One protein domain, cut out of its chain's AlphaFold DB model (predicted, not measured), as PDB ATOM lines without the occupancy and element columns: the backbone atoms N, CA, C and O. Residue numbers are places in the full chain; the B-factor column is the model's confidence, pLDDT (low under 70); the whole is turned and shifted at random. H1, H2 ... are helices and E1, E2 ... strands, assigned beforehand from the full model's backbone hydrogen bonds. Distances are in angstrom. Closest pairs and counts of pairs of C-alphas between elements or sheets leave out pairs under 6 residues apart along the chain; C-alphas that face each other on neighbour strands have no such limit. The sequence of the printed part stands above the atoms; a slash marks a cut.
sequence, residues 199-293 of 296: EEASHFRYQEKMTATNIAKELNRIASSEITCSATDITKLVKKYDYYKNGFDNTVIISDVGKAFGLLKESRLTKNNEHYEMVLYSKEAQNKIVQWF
ATOM      1  N   GLU A 199       0.647  26.156  61.886       94.81
ATOM      2  CA  GLU A 199       1.282  24.845  61.786       94.81
ATOM      3  C   GLU A 199       2.079  24.517  63.053       94.81
ATOM      4  O   GLU A 199       1.857  23.464  63.651       94.81
ATOM      5  N   GLU A 200       2.923  25.428  63.541       96.06
ATOM      6  CA  GLU A 200       3.661  25.238  64.799       96.06
ATOM      7  C   GLU A 200       2.699  25.010  65.973       96.06
ATOM      8  O   GLU A 200       2.860  24.049  66.726       96.06
ATOM      9  N   ALA A 201       1.635  25.814  66.073       96.06
ATOM     10  CA  ALA A 201       0.618  25.675  67.114       96.06
ATOM     11  C   ALA A 201      -0.082  24.301  67.114       96.06
ATOM     12  O   ALA A 201      -0.457  23.812  68.182       96.06
ATOM     13  N   SER A 202      -0.225  23.645  65.954       95.75
ATOM     14  CA  SER A 202      -0.826  22.304  65.867       95.75
ATOM     15  C   SER A 202       0.016  21.210  66.540       95.75
ATOM     16  O   SER A 202      -0.518  20.180  66.949       95.75
ATOM     17  N   HIS A 203       1.317  21.456  66.729       96.94
ATOM     18  CA  HIS A 203       2.246  20.530  67.374       96.94
ATOM     19  C   HIS A 203       2.271  20.657  68.907       96.94
ATOM     20  O   HIS A 203       3.033  19.935  69.567       96.94
ATOM     21  N   PHE A 204       1.476  21.567  69.487       98.12
ATOM     22  CA  PHE A 204       1.404  21.769  70.933       98.12
ATOM     23  C   PHE A 204       0.786  20.551  71.636       98.12
ATOM     24  O   PHE A 204      -0.340  20.141  71.345       98.12
ATOM     25  N   ARG A 205       1.501  19.977  72.611       97.88
ATOM     26  CA  ARG A 205       1.026  18.807  73.367       97.88
ATOM     27  C   ARG A 205       0.281  19.222  74.629       97.88
ATOM     28  O   ARG A 205       0.877  19.473  75.675       97.88
ATOM     29  N   TYR A 206      -1.042  19.224  74.531       97.62
ATOM     30  CA  TYR A 206      -1.927  19.489  75.661       97.62
ATOM     31  C   TYR A 206      -1.892  18.384  76.722       97.62
ATOM     32  O   TYR A 206      -1.813  17.198  76.399       97.62
ATOM     33  N   GLN A 207      -2.043  18.773  77.988       97.12
ATOM     34  CA  GLN A 207      -2.175  17.856  79.127       97.12
ATOM     35  C   GLN A 207      -3.427  18.194  79.940       97.12
ATOM     36  O   GLN A 207      -3.965  19.292  79.816       97.12
ATOM     37  N   GLU A 208      -3.869  17.285  80.814       96.50
ATOM     38  CA  GLU A 208      -5.005  17.536  81.720       96.50
ATOM     39  C   GLU A 208      -4.822  18.839  82.512       96.50
ATOM     40  O   GLU A 208      -5.725  19.675  82.585       96.50
ATOM     41  N   LYS A 209      -3.613  19.048  83.049       96.38
ATOM     42  CA  LYS A 209      -3.220  20.264  83.763       96.38
ATOM     43  C   LYS A 209      -1.764  20.608  83.465       96.38
ATOM     44  O   LYS A 209      -0.893  19.748  83.555       96.38
ATOM     45  N   MET A 210      -1.481  21.876  83.182       97.25
ATOM     46  CA  MET A 210      -0.111  22.385  83.040       97.25
ATOM     47  C   MET A 210       0.118  23.601  83.931       97.25
ATOM     48  O   MET A 210      -0.816  24.322  84.266       97.25
ATOM     49  N   THR A 211       1.374  23.855  84.290       96.25
ATOM     50  CA  THR A 211       1.805  25.137  84.865       96.25
ATOM     51  C   THR A 211       2.134  26.122  83.743       96.25
ATOM     52  O   THR A 211       2.459  25.702  82.631       96.25
ATOM     53  N   ALA A 212       2.159  27.426  84.036       95.62
ATOM     54  CA  ALA A 212       2.642  28.424  83.074       95.62
ATOM     55  C   ALA A 212       4.072  28.110  82.588       95.62
ATOM     56  O   ALA A 212       4.383  28.287  81.416       95.62
ATOM     57  N   THR A 213       4.928  27.571  83.464       95.88
ATOM     58  CA  THR A 213       6.285  27.125  83.112       95.88
ATOM     59  C   THR A 213       6.281  25.995  82.091       95.88
ATOM     60  O   THR A 213       7.066  26.029  81.149       95.88
ATOM     61  N   ASN A 214       5.409  24.999  82.254       97.19
ATOM     62  CA  ASN A 214       5.337  23.885  81.312       97.19
ATOM     63  C   ASN A 214       4.738  24.327  79.974       97.19
ATOM     64  O   ASN A 214       5.220  23.882  78.939       97.19
ATOM     65  N   ILE A 215       3.748  25.228  79.984       97.88
ATOM     66  CA  ILE A 215       3.199  25.805  78.749       97.88
ATOM     67  C   ILE A 215       4.292  26.580  78.012       97.88
ATOM     68  O   ILE A 215       4.511  26.334  76.835       97.88
ATOM     69  N   ALA A 216       5.029  27.454  78.702       97.06
ATOM     70  CA  ALA A 216       6.123  28.220  78.106       97.06
ATOM     71  C   ALA A 216       7.210  27.315  77.501       97.06
ATOM     72  O   ALA A 216       7.658  27.550  76.382       97.06
ATOM     73  N   LYS A 217       7.607  26.248  78.211       97.25
ATOM     74  CA  LYS A 217       8.547  25.245  77.684       97.25
ATOM     75  C   LYS A 217       8.028  24.587  76.410       97.25
ATOM     76  O   LYS A 217       8.796  24.433  75.468       97.25
ATOM     77  N   GLU A 218       6.754  24.213  76.386       98.00
ATOM     78  CA  GLU A 218       6.151  23.559  75.229       98.00
ATOM     79  C   GLU A 218       5.990  24.519  74.043       98.00
ATOM     80  O   GLU A 218       6.324  24.139  72.928       98.00
ATOM     81  N   LEU A 219       5.591  25.775  74.282       97.12
ATOM     82  CA  LEU A 219       5.554  26.836  73.267       97.12
ATOM     83  C   LEU A 219       6.937  27.042  72.631       97.12
ATOM     84  O   LEU A 219       7.067  27.028  71.412       97.12
ATOM     85  N   ASN A 220       7.989  27.167  73.442       95.81
ATOM     86  CA  ASN A 220       9.352  27.341  72.927       95.81
ATOM     87  C   ASN A 220       9.885  26.101  72.197       95.81
ATOM     88  O   ASN A 220      10.767  26.226  71.361       95.81
ATOM     89  N   ARG A 221       9.386  24.900  72.519       96.62
ATOM     90  CA  ARG A 221       9.778  23.656  71.839       96.62
ATOM     91  C   ARG A 221       9.243  23.596  70.406       96.62
ATOM     92  O   ARG A 221       9.881  22.984  69.557       96.62
ATOM     93  N   ILE A 222       8.047  24.136  70.177       96.12
ATOM     94  CA  ILE A 222       7.369  24.093  68.871       96.12
ATOM     95  C   ILE A 222       7.672  25.310  67.996       96.12
ATOM     96  O   ILE A 222       7.446  25.236  66.795       96.12
ATOM     97  N   ALA A 223       8.156  26.407  68.579       93.06
ATOM     98  CA  ALA A 223       8.468  27.626  67.847       93.06
ATOM     99  C   ALA A 223       9.838  27.557  67.167       93.06
ATOM    100  O   ALA A 223      10.830  27.160  67.775       93.06
ATOM    101  N   SER A 224       9.900  28.059  65.938       86.62
ATOM    102  CA  SER A 224      11.145  28.396  65.239       86.62
ATOM    103  C   SER A 224      11.702  29.782  65.612       86.62
ATOM    104  O   SER A 224      12.806  30.135  65.201       86.62
ATOM    105  N   SER A 225      10.956  30.570  66.398       79.25
ATOM    106  CA  SER A 225      11.314  31.939  66.793       79.25
ATOM    107  C   SER A 225      12.587  32.012  67.650       79.25
ATOM    108  O   SER A 225      12.758  31.248  68.600       79.25
ATOM    109  N   GLU A 226      13.441  33.009  67.390       77.38
ATOM    110  CA  GLU A 226      14.576  33.357  68.266       77.38
ATOM    111  C   GLU A 226      14.126  34.001  69.594       77.38
ATOM    112  O   GLU A 226      14.898  34.109  70.553       77.38
ATOM    113  N   ILE A 227      12.873  34.456  69.663       82.88
ATOM    114  CA  ILE A 227      12.281  35.050  70.860       82.88
ATOM    115  C   ILE A 227      11.680  33.930  71.696       82.88
ATOM    116  O   ILE A 227      10.962  33.080  71.185       82.88
ATOM    117  N   THR A 228      11.928  33.954  73.004       89.06
ATOM    118  CA  THR A 228      11.398  32.945  73.928       89.06
ATOM    119  C   THR A 228      10.195  33.471  74.704       89.06
ATOM    120  O   THR A 228      10.169  34.616  75.157       89.06
ATOM    121  N   CYS A 229       9.200  32.610  74.894       91.06
ATOM    122  CA  CYS A 229       8.089  32.815  75.813       91.06
ATOM    123  C   CYS A 229       8.478  32.337  77.216       91.06
ATOM    124  O   CYS A 229       8.945  31.211  77.397       91.06
ATOM    125  N   SER A 230       8.272  33.165  78.235       93.31
ATOM    126  CA  SER A 230       8.466  32.790  79.636       93.31
ATOM    127  C   SER A 230       7.135  32.535  80.348       93.31
ATOM    128  O   SER A 230       6.073  33.011  79.946       93.31
ATOM    129  N   ALA A 231       7.186  31.849  81.495       91.31
ATOM    130  CA  ALA A 231       6.023  31.719  82.378       91.31
ATOM    131  C   ALA A 231       5.463  33.093  82.807       91.31
ATOM    132  O   ALA A 231       4.257  33.252  83.014       91.31
ATOM    133  N   THR A 232       6.336  34.096  82.928       88.19
ATOM    134  CA  THR A 232       5.961  35.471  83.269       88.19
ATOM    135  C   THR A 232       5.131  36.119  82.164       88.19
ATOM    136  O   THR A 232       4.206  36.866  82.467       88.19
ATOM    137  N   ASP A 233       5.409  35.819  80.895       88.50
ATOM    138  CA  ASP A 233       4.653  36.381  79.771       88.50
ATOM    139  C   ASP A 233       3.216  35.851  79.764       88.50
ATOM    140  O   ASP A 233       2.264  36.629  79.691       88.50
ATOM    141  N   ILE A 234       3.049  34.543  79.982       92.94
ATOM    142  CA  ILE A 234       1.733  33.902  80.117       92.94
ATOM    143  C   ILE A 234       0.984  34.459  81.332       92.94
ATOM    144  O   ILE A 234      -0.159  34.897  81.214       92.94
ATOM    145  N   THR A 235       1.617  34.489  82.509       90.94
ATOM    146  CA  THR A 235       0.953  34.962  83.737       90.94
ATOM    147  C   THR A 235       0.580  36.440  83.671       90.94
ATOM    148  O   THR A 235      -0.479  36.809  84.172       90.94
ATOM    149  N   LYS A 236       1.380  37.290  83.013       84.75
ATOM    150  CA  LYS A 236       1.018  38.693  82.750       84.75
ATOM    151  C   LYS A 236      -0.214  38.810  81.862       84.75
ATOM    152  O   LYS A 236      -1.091  39.606  82.180       84.75
ATOM    153  N   LEU A 237      -0.303  38.027  80.783       85.38
ATOM    154  CA  LEU A 237      -1.482  38.020  79.910       85.38
ATOM    155  C   LEU A 237      -2.729  37.565  80.668       85.38
ATOM    156  O   LEU A 237      -3.759  38.221  80.607       85.38
ATOM    157  N   VAL A 238      -2.615  36.494  81.446       89.00
ATOM    158  CA  VAL A 238      -3.717  35.952  82.251       89.00
ATOM    159  C   VAL A 238      -4.187  36.964  83.305       89.00
ATOM    160  O   VAL A 238      -5.386  37.186  83.455       89.00
ATOM    161  N   LYS A 239      -3.254  37.626  84.002       84.56
ATOM    162  CA  LYS A 239      -3.569  38.669  84.992       84.56
ATOM    163  C   LYS A 239      -4.141  39.938  84.362       84.56
ATOM    164  O   LYS A 239      -4.953  40.593  84.995       84.56
ATOM    165  N   LYS A 240      -3.761  40.273  83.123       80.62
ATOM    166  CA  LYS A 240      -4.318  41.420  82.383       80.62
ATOM    167  C   LYS A 240      -5.836  41.306  82.184       80.62
ATOM    168  O   LYS A 240      -6.495  42.330  82.072       80.62
ATOM    169  N   TYR A 241      -6.370  40.086  82.135       82.50
ATOM    170  CA  TYR A 241      -7.806  39.811  82.012       82.50
ATOM    171  C   TYR A 241      -8.474  39.478  83.358       82.50
ATOM    172  O   TYR A 241      -9.548  38.883  83.375       82.50
ATOM    173  N   ASP A 242      -7.828  39.803  84.483       81.12
ATOM    174  CA  ASP A 242      -8.347  39.584  85.840       81.12
ATOM    175  C   ASP A 242      -8.747  38.129  86.152       81.12
ATOM    176  O   ASP A 242      -9.596  37.857  87.006       81.12
ATOM    177  N   TYR A 243      -8.110  37.150  85.498       89.00
ATOM    178  CA  TYR A 243      -8.422  35.735  85.718       89.00
ATOM    179  C   TYR A 243      -7.976  35.223  87.098       89.00
ATOM    180  O   TYR A 243      -8.627  34.362  87.687       89.00
ATOM    181  N   TYR A 244      -6.882  35.744  87.652       92.69
ATOM    182  CA  TYR A 244      -6.520  35.486  89.045       92.69
ATOM    183  C   TYR A 244      -5.625  36.591  89.607       92.69
ATOM    184  O   TYR A 244      -4.939  37.301  88.870       92.69
ATOM    185  N   LYS A 245      -5.578  36.682  90.934       88.81
ATOM    186  CA  LYS A 245      -4.663  37.554  91.677       88.81
ATOM    187  C   LYS A 245      -4.035  36.810  92.849       88.81
ATOM    188  O   LYS A 245      -4.495  35.735  93.231       88.81
ATOM    189  N   ASN A 246      -2.978  37.391  93.403       85.62
ATOM    190  CA  ASN A 246      -2.381  36.922  94.647       85.62
ATOM    191  C   ASN A 246      -2.935  37.760  95.810       85.62
ATOM    192  O   ASN A 246      -3.017  38.984  95.690       85.62
ATOM    193  N   GLY A 247      -3.352  37.099  96.889       81.19
ATOM    194  CA  GLY A 247      -3.677  37.721  98.168       81.19
ATOM    195  C   GLY A 247      -2.427  38.245  98.878       81.19
ATOM    196  O   GLY A 247      -1.301  38.020  98.432       81.19
ATOM    197  N   PHE A 248      -2.629  38.949  99.993       73.50
ATOM    198  CA  PHE A 248      -1.545  39.539 100.792       73.50
ATOM    199  C   PHE A 248      -0.572  38.498 101.367       73.50
ATOM    200  O   PHE A 248       0.601  38.791 101.566       73.50
ATOM    201  N   ASP A 249      -1.045  37.276 101.578       77.62
ATOM    202  CA  ASP A 249      -0.303  36.104 102.047       77.62
ATOM    203  C   ASP A 249       0.188  35.204 100.894       77.62
ATOM    204  O   ASP A 249       0.518  34.039 101.098       77.62
ATOM    205  N   ASN A 250       0.217  35.726  99.663       73.12
ATOM    206  CA  ASN A 250       0.500  34.991  98.426       73.12
ATOM    207  C   ASN A 250      -0.508  33.893  98.048       73.12
ATOM    208  O   ASN A 250      -0.268  33.187  97.062       73.12
ATOM    209  N   THR A 251      -1.658  33.787  98.722       83.25
ATOM    210  CA  THR A 251      -2.731  32.879  98.286       83.25
ATOM    211  C   THR A 251      -3.209  33.211  96.878       83.25
ATOM    212  O   THR A 251      -3.288  34.366  96.459       83.25
ATOM    213  N   VAL A 252      -3.520  32.185  96.101       90.00
ATOM    214  CA  VAL A 252      -4.054  32.312  94.752       90.00
ATOM    215  C   VAL A 252      -5.574  32.442  94.839       90.00
ATOM    216  O   VAL A 252      -6.291  31.508  95.217       90.00
ATOM    217  N   ILE A 253      -6.074  33.598  94.404       91.19
ATOM    218  CA  ILE A 253      -7.502  33.901  94.301       91.19
ATOM    219  C   ILE A 253      -7.879  33.897  92.818       91.19
ATOM    220  O   ILE A 253      -7.551  34.833  92.084       91.19
ATOM    221  N   ILE A 254      -8.556  32.835  92.374       94.50
ATOM    222  CA  ILE A 254      -9.058  32.688  90.998       94.50
ATOM    223  C   ILE A 254     -10.461  33.297  90.918       94.50
ATOM    224  O   ILE A 254     -11.339  32.917  91.697       94.50
ATOM    225  N   SER A 255     -10.671  34.230  89.988       92.56
ATOM    226  CA  SER A 255     -11.980  34.847  89.741       92.56
ATOM    227  C   SER A 255     -12.921  33.888  89.003       92.56
ATOM    228  O   SER A 255     -12.485  32.878  88.451       92.56
ATOM    229  N   ASP A 256     -14.217  34.189  88.944       93.00
ATOM    230  CA  ASP A 256     -15.165  33.324  88.226       93.00
ATOM    231  C   ASP A 256     -14.896  33.296  86.717       93.00
ATOM    232  O   ASP A 256     -14.947  32.231  86.101       93.00
ATOM    233  N   VAL A 257     -14.472  34.427  86.138       90.56
ATOM    234  CA  VAL A 257     -13.973  34.471  84.755       90.56
ATOM    235  C   VAL A 257     -12.693  33.649  84.586       90.56
ATOM    236  O   VAL A 257     -12.519  33.005  83.557       90.56
ATOM    237  N   GLY A 258     -11.827  33.586  85.600       93.69
ATOM    238  CA  GLY A 258     -10.656  32.710  85.600       93.69
ATOM    239  C   GLY A 258     -11.008  31.225  85.640       93.69
ATOM    240  O   GLY A 258     -10.420  30.435  84.902       93.69
ATOM    241  N   LYS A 259     -12.003  30.833  86.443       95.06
ATOM    242  CA  LYS A 259     -12.517  29.453  86.458       95.06
ATOM    243  C   LYS A 259     -13.117  29.084  85.100       95.06
ATOM    244  O   LYS A 259     -12.767  28.041  84.560       95.06
ATOM    245  N   ALA A 260     -13.932  29.966  84.516       92.75
ATOM    246  CA  ALA A 260     -14.509  29.784  83.179       92.75
ATOM    247  C   ALA A 260     -13.449  29.782  82.060       92.75
ATOM    248  O   ALA A 260     -13.608  29.126  81.031       92.75
ATOM    249  N   PHE A 261     -12.331  30.487  82.253       95.00
ATOM    250  CA  PHE A 261     -11.182  30.402  81.357       95.00
ATOM    251  C   PHE A 261     -10.511  29.019  81.410       95.00
ATOM    252  O   PHE A 261      -9.954  28.584  80.402       95.00
ATOM    253  N   GLY A 262     -10.613  28.325  82.549       96.50
ATOM    254  CA  GLY A 262     -10.041  27.004  82.809       96.50
ATOM    255  C   GLY A 262      -8.871  27.020  83.799       96.50
ATOM    256  O   GLY A 262      -8.026  26.123  83.765       96.50
ATOM    257  N   LEU A 263      -8.777  28.043  84.657       96.50
ATOM    258  CA  LEU A 263      -7.789  28.084  85.734       96.50
ATOM    259  C   LEU A 263      -8.207  27.215  86.918       96.50
ATOM    260  O   LEU A 263      -9.353  27.218  87.362       96.50
ATOM    261  N   LEU A 264      -7.217  26.529  87.472       94.56
ATOM    262  CA  LEU A 264      -7.315  25.656  88.630       94.56
ATOM    263  C   LEU A 264      -6.224  26.044  89.633       94.56
ATOM    264  O   LEU A 264      -5.229  26.674  89.264       94.56
ATOM    265  N   LYS A 265      -6.375  25.642  90.896       92.75
ATOM    266  CA  LYS A 265      -5.309  25.764  91.896       92.75
ATOM    267  C   LYS A 265      -5.078  24.461  92.643       92.75
ATOM    268  O   LYS A 265      -6.023  23.722  92.902       92.75
ATOM    269  N   GLU A 266      -3.824  24.212  92.994       91.06
ATOM    270  CA  GLU A 266      -3.406  23.091  93.839       91.06
ATOM    271  C   GLU A 266      -2.426  23.576  94.908       91.06
ATOM    272  O   GLU A 266      -1.544  24.394  94.628       91.06
ATOM    273  N   SER A 267      -2.565  23.054  96.126       86.88
ATOM    274  CA  SER A 267      -1.620  23.289  97.218       86.88
ATOM    275  C   SER A 267      -0.447  22.314  97.113       86.88
ATOM    276  O   SER A 267      -0.636  21.114  96.922       86.88
ATOM    277  N   ARG A 268       0.777  22.818  97.258       82.44
ATOM    278  CA  ARG A 268       2.020  22.036  97.258       82.44
ATOM    279  C   ARG A 268       2.877  22.382  98.464       82.44
ATOM    280  O   ARG A 268       2.701  23.439  99.052       82.44
ATOM    281  N   LEU A 269       3.816  21.502  98.797       80.56
ATOM    282  CA  LEU A 269       4.816  21.733  99.837       80.56
ATOM    283  C   LEU A 269       6.127  22.239  99.224       80.56
ATOM    284  O   LEU A 269       6.568  21.751  98.178       80.56
ATOM    285  N   THR A 270       6.749  23.228  99.860       73.00
ATOM    286  CA  THR A 270       8.124  23.645  99.577       73.00
ATOM    287  C   THR A 270       9.114  22.629 100.156       73.00
ATOM    288  O   THR A 270       8.751  21.750 100.937       73.00
ATOM    289  N   LYS A 271      10.405  22.770  99.816       76.50
ATOM    290  CA  LYS A 271      11.484  21.966 100.423       76.50
ATOM    291  C   LYS A 271      11.570  22.119 101.949       76.50
ATOM    292  O   LYS A 271      12.122  21.243 102.600       76.50
ATOM    293  N   ASN A 272      11.010  23.200 102.494       79.25
ATOM    294  CA  ASN A 272      11.006  23.519 103.919       79.25
ATOM    295  C   ASN A 272       9.660  23.170 104.591       79.25
ATOM    296  O   ASN A 272       9.378  23.678 105.669       79.25
ATOM    297  N   ASN A 273       8.825  22.326 103.969       78.69
ATOM    298  CA  ASN A 273       7.495  21.937 104.463       78.69
ATOM    299  C   ASN A 273       6.453  23.071 104.562       78.69
ATOM    300  O   ASN A 273       5.427  22.914 105.219       78.69
ATOM    301  N   GLU A 274       6.653  24.189 103.869       76.12
ATOM    302  CA  GLU A 274       5.651  25.258 103.806       76.12
ATOM    303  C   GLU A 274       4.672  25.015 102.655       76.12
ATOM    304  O   GLU A 274       5.069  24.580 101.573       76.12
ATOM    305  N   HIS A 275       3.390  25.318 102.851       78.69
ATOM    306  CA  HIS A 275       2.399  25.205 101.785       78.69
ATOM    307  C   HIS A 275       2.445  26.420 100.851       78.69
ATOM    308  O   HIS A 275       2.441  27.559 101.306       78.69
ATOM    309  N   TYR A 276       2.418  26.188  99.540       82.44
ATOM    310  CA  TYR A 276       2.211  27.228  98.534       82.44
ATOM    311  C   TYR A 276       1.153  26.798  97.519       82.44
ATOM    312  O   TYR A 276       1.017  25.616  97.196       82.44
ATOM    313  N   GLU A 277       0.392  27.759  97.002       87.44
ATOM    314  CA  GLU A 277      -0.629  27.505  95.988       87.44
ATOM    315  C   GLU A 277      -0.072  27.751  94.583       87.44
ATOM    316  O   GLU A 277       0.564  28.769  94.302       87.44
ATOM    317  N   MET A 278      -0.323  26.810  93.677       88.69
ATOM    318  CA  MET A 278       0.109  26.880  92.286       88.69
ATOM    319  C   MET A 278      -1.102  26.977  91.360       88.69
ATOM    320  O   MET A 278      -2.041  26.194  91.480       88.69
ATOM    321  N   VAL A 279      -1.051  27.910  90.405       94.31
ATOM    322  CA  VAL A 279      -2.049  28.011  89.330       94.31
ATOM    323  C   VAL A 279      -1.761  26.956  88.269       94.31
ATOM    324  O   VAL A 279      -0.641  26.863  87.754       94.31
ATOM    325  N   LEU A 280      -2.794  26.204  87.912       96.62
ATOM    326  CA  LEU A 280      -2.790  25.228  86.837       96.62
ATOM    327  C   LEU A 280      -3.792  25.630  85.759       96.62
ATOM    328  O   LEU A 280      -4.809  26.262  86.027       96.62
ATOM    329  N   TYR A 281      -3.484  25.242  84.533       97.75
ATOM    330  CA  TYR A 281      -4.255  25.560  83.342       97.75
ATOM    331  C   TYR A 281      -4.821  24.260  82.789       97.75
ATOM    332  O   TYR A 281      -4.049  23.347  82.475       97.75
ATOM    333  N   SER A 282      -6.147  24.170  82.678       98.12
ATOM    334  CA  SER A 282      -6.817  23.046  82.021       98.12
ATOM    335  C   SER A 282      -6.429  22.958  80.543       98.12
ATOM    336  O   SER A 282      -5.898  23.911  79.967       98.12
ATOM    337  N   LYS A 283      -6.736  21.831  79.900       97.69
ATOM    338  CA  LYS A 283      -6.564  21.665  78.448       97.69
ATOM    339  C   LYS A 283      -7.246  22.774  77.632       97.69
ATOM    340  O   LYS A 283      -6.683  23.257  76.652       97.69
ATOM    341  N   GLU A 284      -8.419  23.231  78.066       96.62
ATOM    342  CA  GLU A 284      -9.140  24.333  77.419       96.62
ATOM    343  C   GLU A 284      -8.408  25.676  77.581       96.62
ATOM    344  O   GLU A 284      -8.232  26.411  76.606       96.62
ATOM    345  N   ALA A 285      -7.917  25.974  78.791       97.00
ATOM    346  CA  ALA A 285      -7.131  27.177  79.056       97.00
ATOM    347  C   ALA A 285      -5.818  27.179  78.263       97.00
ATOM    348  O   ALA A 285      -5.437  28.203  77.699       97.00
ATOM    349  N   GLN A 286      -5.144  26.028  78.182       98.12
ATOM    350  CA  GLN A 286      -3.941  25.853  77.368       98.12
ATOM    351  C   GLN A 286      -4.224  26.198  75.901       98.12
ATOM    352  O   GLN A 286      -3.481  26.984  75.321       98.12
ATOM    353  N   ASN A 287      -5.316  25.689  75.319       96.62
ATOM    354  CA  ASN A 287      -5.690  26.000  73.936       96.62
ATOM    355  C   ASN A 287      -5.931  27.504  73.735       96.62
ATOM    356  O   ASN A 287      -5.364  28.096  72.822       96.62
ATOM    357  N   LYS A 288      -6.697  28.153  74.625       96.19
ATOM    358  CA  LYS A 288      -6.923  29.611  74.572       96.19
ATOM    359  C   LYS A 288      -5.611  30.403  74.650       96.19
ATOM    360  O   LYS A 288      -5.458  31.389  73.936       96.19
ATOM    361  N   ILE A 289      -4.660  29.962  75.479       95.81
ATOM    362  CA  ILE A 289      -3.334  30.585  75.601       95.81
ATOM    363  C   ILE A 289      -2.524  30.421  74.314       95.81
ATOM    364  O   ILE A 289      -1.940  31.397  73.857       95.81
ATOM    365  N   VAL A 290      -2.493  29.224  73.717       96.44
ATOM    366  CA  VAL A 290      -1.784  28.983  72.447       96.44
ATOM    367  C   VAL A 290      -2.315  29.919  71.356       96.44
ATOM    368  O   VAL A 290      -1.522  30.544  70.657       96.44
ATOM    369  N   GLN A 291      -3.639  30.104  71.271       94.69
ATOM    370  CA  GLN A 291      -4.264  31.007  70.296       94.69
ATOM    371  C   GLN A 291      -3.833  32.475  70.442       94.69
ATOM    372  O   GLN A 291      -3.823  33.197  69.452       94.69
ATOM    373  N   TRP A 292      -3.441  32.939  71.636       92.56
ATOM    374  CA  TRP A 292      -2.930  34.309  71.811       92.56
ATOM    375  C   TRP A 292      -1.582  34.559  71.138       92.56
ATOM    376  O   TRP A 292      -1.212  35.718  70.954       92.56
ATOM    377  N   PHE A 293      -0.846  33.493  70.826       92.19
ATOM    378  CA  PHE A 293       0.477  33.572  70.221       92.19
ATOM    379  C   PHE A 293       0.469  33.235  68.731       92.19
ATOM    380  O   PHE A 293       1.507  33.373  68.104       92.19
TER     381      PHE A 293
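AT A GLANCE: This is residues 199 to 293 of the 296 residues of an uncharacterized protein of Intestinibaculum porci (UniProt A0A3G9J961). A long two-stranded hairpin, E3 and E4, runs from a group of three helices, H2, H3 and H5, with short H1 at the far end of that group. A smaller hairpin, E1 and E2, lies beside the long one, E2 nearest to it, and H4 sits at the turn between the two hairpins. The printed part has 95 residues, with five named helices and four named strands in the order H1 H2 H3 E1 E2 H4 E3 E4 H5, in two antiparallel sheets of two strands; the class is mixed. The whole is compact, with a radius of gyration of the C-alphas of 13.8 A and spans of 41 by 31 by 23 A.

IN THESE COORDINATES: E3 is residues 263 to 269, 20.0 A, and E4 residues 275 to 282, 21.9 A, beginning at C-alpha 275 (2.399, 25.205, 101.785). E1 is residues 244 to 246 and E2 residues 252 to 254. H1 is residues 199 to 202, from C-alpha 199 (1.282, 24.845, 61.786); H2 212 to 222, 15.6 A; H3 231 to 240, 14.2 A; H4 256 to 261; H5 283 to 291, 12.6 A.

HOW THE PARTS SIT: In the hairpin E3 and E4, N 264 and O 280 are 2.8 A apart, within hydrogen-bond range. In the hairpin E1 and E2, N 245 and O 253 are 2.9 A apart, also within range. The closest C-alphas of E2 and E4, Val 252 and Glu 277, are 6.0 A apart. Residues 209 to 210 pair antiparallel with 281 to 282 of E4. H2 and H3 touch at Thr 213 and Ala 231, C-alphas 4.7 A apart, at a steep tilt of 63 degrees, opposite ways. H5 is close to H2 but not clearly touching; the closest C-alphas, Ile 215 and Gln 286, are 7.3 A apart. H1 and H2 only just touch, with 3 pairs of C-alphas within 8 A, the closest Glu 200 and Ile 222 at 5.6 A. H4 and E4 are near each other. Every O i to N i+4 pair is within range in H2, H3, H4 and H5; H1 is too short for one.

THE WHOLE: The C-alphas farthest apart, Glu 199 and Asn 272, are 43.3 A apart. The printed part has no cut, no link is long, and no printed residue is under 70 in pLDDT.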